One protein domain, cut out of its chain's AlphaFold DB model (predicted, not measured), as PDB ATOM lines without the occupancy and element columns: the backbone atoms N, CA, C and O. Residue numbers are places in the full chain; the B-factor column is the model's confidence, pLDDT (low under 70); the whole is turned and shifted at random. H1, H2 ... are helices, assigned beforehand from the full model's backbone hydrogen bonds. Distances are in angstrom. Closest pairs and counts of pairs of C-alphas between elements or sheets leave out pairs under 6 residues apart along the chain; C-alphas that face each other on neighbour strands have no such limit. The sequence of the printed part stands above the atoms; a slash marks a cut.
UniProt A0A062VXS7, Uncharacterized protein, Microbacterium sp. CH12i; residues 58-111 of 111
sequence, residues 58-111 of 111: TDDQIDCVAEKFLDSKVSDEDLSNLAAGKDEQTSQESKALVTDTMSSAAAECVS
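AT A GLANCE: This is residues 58 to 111 of the 111 residues of an uncharacterized protein of Microbacterium sp. CH12i (UniProt A0A062VXS7). A long helix, H3, makes the longest axis, and two shorter helices, H1 and H2, lie over one side of it; H1 crosses the part with residues 101 to 109, and H2 sits loosely near Ser 94. The printed part has 54 residues with three named helices, in the order H1, H2, H3, and is all helix. It is compact, with a radius of gyration of the C-alphas of 10.6 A, and elongated, spanning 30 by 19 by 16 A.

IN THESE COORDINATES: H1, residues 59 to 71, begins at C-alpha 59 (182.641, 163.221, 249.267) and is 18.4 A long. H2 is residues 76 to 83, 10.1 A. H3, residues 92 to 109, is 25.2 A long and ends at C-alpha 109 (186.566, 152.925, 250.336).

HOW THE PARTS SIT: H1 touches H3, with residues 101 to 109 of H3 alone, at a steep tilt of 48 degrees, opposite ways; the closest C-alphas, of Val 65 and Ala 105, are 5.3 A apart. H2 is close but not clearly touching H1, closest C-alphas Phe 69 and Leu 79 at 7.6 A, and likewise H3, Asp 78 and Ser 94 at 7.5 A. In H1, H2 and H3 every O i to N i+4 pair is within hydrogen-bond range.

THE WHOLE: The farthest C-alphas, of Thr 90 and Ser 111, are 30.2 A apart. The printed part has no cut, the link H1 to H2 is tight, H2 to H3 short, and no printed residue is under 70 in pLDDT.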
ATOM      1  N   THR A  58     181.048 160.188 252.776       95.81
ATOM      2  CA  THR A  58     181.693 161.491 252.565       95.81
ATOM      3  C   THR A  58     182.048 161.671 251.092       95.81
ATOM      4  O   THR A  58     182.242 160.681 250.392       95.81
ATOM      5  N   ASP A  59     182.240 162.911 250.648       95.44
ATOM      6  CA  ASP A  59     182.641 163.221 249.267       95.44
ATOM      7  C   ASP A  59     183.883 162.411 248.837       95.44
ATOM      8  O   ASP A  59     183.831 161.690 247.847       95.44
ATOM      9  N   ASP A  60     184.935 162.368 249.668       96.25
ATOM     10  CA  ASP A  60     186.144 161.564 249.401       96.25
ATOM     11  C   ASP A  60     185.860 160.052 249.233       96.25
ATOM     12  O   ASP A  60     186.546 159.348 248.490       96.25
ATOM     13  N   GLN A  61     184.853 159.519 249.937       97.25
ATOM     14  CA  GLN A  61     184.457 158.112 249.821       97.25
ATOM     15  C   GLN A  61     183.656 157.876 248.542       97.25
ATOM     16  O   GLN A  61     183.812 156.827 247.919       97.25
ATOM     17  N   ILE A  62     182.823 158.839 248.143       97.81
ATOM     18  CA  ILE A  62     182.086 158.799 246.878       97.81
ATOM     19  C   ILE A  62     183.066 158.858 245.704       97.81
ATOM     20  O   ILE A  62     182.948 158.034 244.799       97.81
ATOM     21  N   ASP A  63     184.075 159.728 245.762       98.12
ATOM     22  CA  ASP A  63     185.134 159.807 244.752       98.12
ATOM     23  C   ASP A  63     185.914 158.492 244.650       98.12
ATOM     24  O   ASP A  63     186.099 157.960 243.554       98.12
ATOM     25  N   CYS A  64     186.281 157.889 245.787       98.25
ATOM     26  CA  CYS A  64     186.901 156.563 245.796       98.25
ATOM     27  C   CYS A  64     186.004 155.501 245.135       98.25
ATOM     28  O   CYS A  64     186.476 154.688 244.338       98.25
ATOM     29  N   VAL A  65     184.696 155.502 245.418       97.88
ATOM     30  CA  VAL A  65     183.752 154.569 244.784       97.88
ATOM     31  C   VAL A  65     183.656 154.830 243.278       97.88
ATOM     32  O   VAL A  65     183.694 153.879 242.495       97.88
ATOM     33  N   ALA A  66     183.582 156.092 242.851       98.19
ATOM     34  CA  ALA A  66     183.551 156.474 241.444       98.19
ATOM     35  C   ALA A  66     184.803 155.988 240.692       98.19
ATOM     36  O   ALA A  66     184.682 155.391 239.619       98.19
ATOM     37  N   GLU A  67     185.996 156.130 241.277       98.06
ATOM     38  CA  GLU A  67     187.234 155.563 240.725       98.06
ATOM     39  C   GLU A  67     187.138 154.038 240.551       98.06
ATOM     40  O   GLU A  67     187.472 153.513 239.488       98.06
ATOM     41  N   LYS A  68     186.591 153.311 241.535       98.12
ATOM     42  CA  LYS A  68     186.402 151.850 241.434       98.12
ATOM     43  C   LYS A  68     185.449 151.454 240.315       98.12
ATOM     44  O   LYS A  68     185.685 150.456 239.636       98.12
ATOM     45  N   PHE A  69     184.393 152.230 240.083       97.75
ATOM     46  CA  PHE A  69     183.500 152.011 238.949       97.75
ATOM     47  C   PHE A  69     184.190 152.273 237.608       97.75
ATOM     48  O   PHE A  69     183.996 151.494 236.669       97.75
ATOM     49  N   LEU A  70     185.030 153.303 237.518       96.44
ATOM     50  CA  LEU A  70     185.846 153.554 236.329       96.44
ATOM     51  C   LEU A  70     186.938 152.502 236.129       96.44
ATOM     52  O   LEU A  70     187.304 152.235 234.996       96.44
ATOM     53  N   ASP A  71     187.421 151.831 237.162       96.38
ATOM     54  CA  ASP A  71     188.352 150.707 236.988       96.38
ATOM     55  C   ASP A  71     187.631 149.373 236.713       96.38
ATOM     56  O   ASP A  71     188.248 148.371 236.334       96.38
ATOM     57  N   SER A  72     186.305 149.348 236.870       96.25
ATOM     58  CA  SER A  72     185.488 148.150 236.716       96.25
ATOM     59  C   SER A  72     185.209 147.779 235.254       96.25
ATOM     60  O   SER A  72     185.463 148.520 234.297       96.25
ATOM     61  N   LYS A  73     184.593 146.602 235.097       96.75
ATOM     62  CA  LYS A  73     184.078 146.094 233.819       96.75
ATOM     63  C   LYS A  73     182.675 146.606 233.472       96.75
ATOM     64  O   LYS A  73     182.118 146.147 232.478       96.75
ATOM     65  N   VAL A  74     182.088 147.498 234.275       96.81
ATOM     66  CA  VAL A  74     180.790 148.108 233.960       96.81
ATOM     67  C   VAL A  74     180.911 148.873 232.639       96.81
ATOM     68  O   VAL A  74     181.913 149.547 232.382       96.81
ATOM     69  N   SER A  75     179.911 148.704 231.774       96.31
ATOM     70  CA  SER A  75     179.921 149.284 230.434       96.31
ATOM     71  C   SER A  75     179.874 150.813 230.484       96.31
ATOM     72  O   SER A  75     179.331 151.396 231.420       96.31
ATOM     73  N   ASP A  76     180.400 151.475 229.457       96.38
ATOM     74  CA  ASP A  76     180.385 152.942 229.388       96.38
ATOM     75  C   ASP A  76     178.958 153.510 229.347       96.38
ATOM     76  O   ASP A  76     178.720 154.613 229.836       96.38
ATOM     77  N   GLU A  77     177.999 152.750 228.808       96.00
ATOM     78  CA  GLU A  77     176.577 153.104 228.802       96.00
ATOM     79  C   GLU A  77     175.978 153.041 230.212       96.00
ATOM     80  O   GLU A  77     175.370 154.010 230.658       96.00
ATOM     81  N   ASP A  78     176.217 151.954 230.950       97.62
ATOM     82  CA  ASP A  78     175.738 151.822 232.331       97.62
ATOM     83  C   ASP A  78     176.407 152.857 233.254       97.62
ATOM     84  O   ASP A  78     175.739 153.464 234.087       97.62
ATOM     85  N   LEU A  79     177.706 153.125 233.072       97.81
ATOM     86  CA  LEU A  79     178.405 154.196 233.791       97.81
ATOM     87  C   LEU A  79     177.841 155.576 233.448       97.81
ATOM     88  O   LEU A  79     177.718 156.421 234.330       97.81
ATOM     89  N   SER A  80     177.472 155.813 232.187       97.31
ATOM     90  CA  SER A  80     176.830 157.067 231.778       97.31
ATOM     91  C   SER A  80     175.446 157.232 232.407       97.31
ATOM     92  O   SER A  80     175.086 158.347 232.776       97.31
ATOM     93  N   ASN A  81     174.682 156.147 232.566       97.31
ATOM     94  CA  ASN A  81     173.402 156.183 233.276       97.31
ATOM     95  C   ASN A  81     173.607 156.539 234.751       97.31
ATOM     96  O   ASN A  81     172.943 157.451 235.246       97.31
ATOM     97  N   LEU A  82     174.579 155.906 235.415       97.62
ATOM     98  CA  LEU A  82     174.927 156.220 236.802       97.62
ATOM     99  C   LEU A  82     175.376 157.678 236.958       97.62
ATOM    100  O   LEU A  82     174.859 158.375 237.822       97.62
ATOM    101  N   ALA A  83     176.257 158.170 236.081       97.94
ATOM    102  CA  ALA A  83     176.700 159.568 236.063       97.94
ATOM    103  C   ALA A  83     175.555 160.559 235.782       97.94
ATOM    104  O   ALA A  83     175.597 161.709 236.207       97.94
ATOM    105  N   ALA A  84     174.502 160.121 235.089       97.38
ATOM    106  CA  ALA A  84     173.281 160.898 234.890       97.38
ATOM    107  C   ALA A  84     172.305 160.822 236.083       97.38
ATOM    108  O   ALA A  84     171.174 161.293 235.956       97.38
ATOM    109  N   GLY A  85     172.710 160.211 237.203       97.19
ATOM    110  CA  GLY A  85     171.885 160.033 238.397       97.19
ATOM    111  C   GLY A  85     170.827 158.938 238.261       97.19
ATOM    112  O   GLY A  85     169.844 158.947 238.990       97.19
ATOM    113  N   LYS A  86     170.980 158.007 237.311       96.19
ATOM    114  CA  LYS A  86     169.991 156.959 237.036       96.19
ATOM    115  C   LYS A  86     170.522 155.587 237.417       96.19
ATOM    116  O   LYS A  86     171.473 155.094 236.812       96.19
ATOM    117  N   ASP A  87     169.831 154.913 238.332       94.25
ATOM    118  CA  ASP A  87     170.046 153.485 238.601       94.25
ATOM    119  C   ASP A  87     169.329 152.606 237.552       94.25
ATOM    120  O   ASP A  87     168.406 151.841 237.840       94.25
ATOM    121  N   GLU A  88     169.725 152.776 236.289       95.38
ATOM    122  CA  GLU A  88     169.189 152.058 235.133       95.38
ATOM    123  C   GLU A  88     170.326 151.340 234.405       95.38
ATOM    124  O   GLU A  88     171.166 151.969 233.761       95.38
ATOM    125  N   GLN A  89     170.352 150.008 234.479       96.88
ATOM    126  CA  GLN A  89     171.318 149.199 233.736       96.88
ATOM    127  C   GLN A  89     170.689 148.536 232.510       96.88
ATOM    128  O   GLN A  89     169.542 148.090 232.520       96.88
ATOM    129  N   THR A  90     171.495 148.418 231.463       96.38
ATOM    130  CA  THR A  90     171.171 147.853 230.145       96.38
ATOM    131  C   THR A  90     170.720 146.391 230.188       96.38
ATOM    132  O   THR A  90     170.072 145.906 229.258       96.38
ATOM    133  N   SER A  91     171.044 145.662 231.259       97.12
ATOM    134  CA  SER A  91     170.647 144.267 231.451       97.12
ATOM    135  C   SER A  91     170.631 143.860 232.929       97.12
ATOM    136  O   SER A  91     171.178 144.546 233.793       97.12
ATOM    137  N   GLN A  92     170.046 142.694 233.232       97.06
ATOM    138  CA  GLN A  92     170.118 142.122 234.584       97.06
ATOM    139  C   GLN A  92     171.539 141.700 234.982       97.06
ATOM    140  O   GLN A  92     171.893 141.791 236.153       97.06
ATOM    141  N   GLU A  93     172.356 141.261 234.022       96.56
ATOM    142  CA  GLU A  93     173.766 140.943 234.267       96.56
ATOM    143  C   GLU A  93     174.550 142.210 234.624       96.56
ATOM    144  O   GLU A  93     175.255 142.233 235.631       96.56
ATOM    145  N   SER A  94     174.339 143.296 233.873       96.38
ATOM    146  CA  SER A  94     174.912 144.611 234.169       96.38
ATOM    147  C   SER A  94     174.490 145.111 235.550       96.38
ATOM    148  O   SER A  94     175.324 145.599 236.307       96.38
ATOM    149  N   LYS A  95     173.218 144.932 235.927       97.56
ATOM    150  CA  LYS A  95     172.726 145.287 237.265       97.56
ATOM    151  C   LYS A  95     173.439 144.514 238.376       97.56
ATOM    152  O   LYS A  95     173.818 145.099 239.392       97.56
ATOM    153  N   ALA A  96     173.634 143.208 238.195       97.88
ATOM    154  CA  ALA A  96     174.380 142.392 239.148       97.88
ATOM    155  C   ALA A  96     175.842 142.856 239.254       97.88
ATOM    156  O   ALA A  96     176.353 142.999 240.361       97.88
ATOM    157  N   LEU A  97     176.480 143.166 238.120       97.44
ATOM    158  CA  LEU A  97     177.851 143.674 238.084       97.44
ATOM    159  C   LEU A  97     177.992 145.035 238.781       97.44
ATOM    160  O   LEU A  97     178.928 145.225 239.552       97.44
ATOM    161  N   VAL A  98     177.064 145.967 238.552       97.44
ATOM    162  CA  VAL A  98     177.027 147.265 239.249       97.44
ATOM    163  C   VAL A  98     176.864 147.067 240.756       97.44
ATOM    164  O   VAL A  98     177.578 147.691 241.536       97.44
ATOM    165  N   THR A  99     175.982 146.157 241.172       96.94
ATOM    166  CA  THR A  99     175.747 145.858 242.596       96.94
ATOM    167  C   THR A  99     176.989 145.266 243.272       96.94
ATOM    168  O   THR A  99     177.342 145.655 244.388       96.94
ATOM    169  N   ASP A 100     177.670 144.337 242.600       97.81
ATOM    170  CA  ASP A 100     178.913 143.719 243.076       97.81
ATOM    171  C   ASP A 100     180.064 144.733 243.151       97.81
ATOM    172  O   ASP A 100     180.784 144.800 244.150       97.81
ATOM    173  N   THR A 101     180.171 145.589 242.131       97.81
ATOM    174  CA  THR A 101     181.149 146.685 242.080       97.81
ATOM    175  C   THR A 101     180.915 147.666 243.223       97.81
ATOM    176  O   THR A 101     181.858 147.980 243.940       97.81
ATOM    177  N   MET A 102     179.666 148.083 243.461       95.75
ATOM    178  CA  MET A 102     179.308 148.949 244.588       95.75
ATOM    179  C   MET A 102     179.661 148.304 245.930       95.75
ATOM    180  O   MET A 102     180.255 148.947 246.788       95.75
ATOM    181  N   SER A 103     179.327 147.025 246.114       96.00
ATOM    182  CA  SER A 103     179.592 146.312 247.370       96.00
ATOM    183  C   SER A 103     181.091 146.197 247.654       96.00
ATOM    184  O   SER A 103     181.527 146.430 248.781       96.00
ATOM    185  N   SER A 104     181.886 145.875 246.629       96.75
ATOM    186  CA  SER A 104     183.346 145.797 246.735       96.75
ATOM    187  C   SER A 104     183.965 147.174 246.977       96.75
ATOM    188  O   SER A 104     184.783 147.331 247.878       96.75
ATOM    189  N   ALA A 105     183.525 148.191 246.232       96.31
ATOM    190  CA  ALA A 105     183.997 149.560 246.390       96.31
ATOM    191  C   ALA A 105     183.671 150.113 247.781       96.31
ATOM    192  O   ALA A 105     184.547 150.664 248.433       96.31
ATOM    193  N   ALA A 106     182.454 149.899 248.288       93.19
ATOM    194  CA  ALA A 106     182.082 150.303 249.640       93.19
ATOM    195  C   ALA A 106     182.965 149.621 250.698       93.19
ATOM    196  O   ALA A 106     183.408 150.275 251.638       93.19
ATOM    197  N   ALA A 107     183.271 148.330 250.535       95.12
ATOM    198  CA  ALA A 107     184.155 147.614 251.449       95.12
ATOM    199  C   ALA A 107     185.602 148.136 251.431       95.12
ATOM    200  O   ALA A 107     186.263 148.058 252.459       95.12
ATOM    201  N   GLU A 108     186.089 148.648 250.297       95.62
ATOM    202  CA  GLU A 108     187.454 149.177 250.147       95.62
ATOM    203  C   GLU A 108     187.579 150.673 250.482       95.62
ATOM    204  O   GLU A 108     188.623 151.111 250.958       95.62
ATOM    205  N   CYS A 109     186.542 151.465 250.212       96.31
ATOM    206  CA  CYS A 109     186.566 152.925 250.336       96.31
ATOM    207  C   CYS A 109     186.061 153.425 251.695       96.31
ATOM    208  O   CYS A 109     186.370 154.546 252.091       96.31
ATOM    209  N   VAL A 110     185.273 152.616 252.411       92.44
ATOM    210  CA  VAL A 110     184.735 152.965 253.741       92.44
ATOM    211  C   VAL A 110     185.550 152.333 254.879       92.44
ATOM    212  O   VAL A 110     185.382 152.718 256.037       92.44
ATOM    213  N   SER A 111     186.416 151.365 254.565       72.88
ATOM    214  CA  SER A 111     187.269 150.652 255.530       72.88
ATOM    215  C   SER A 111     188.369 151.497 256.164       72.88
ATOM    216  O   SER A 111     188.937 152.356 255.458       72.88
TER     217      SER A 111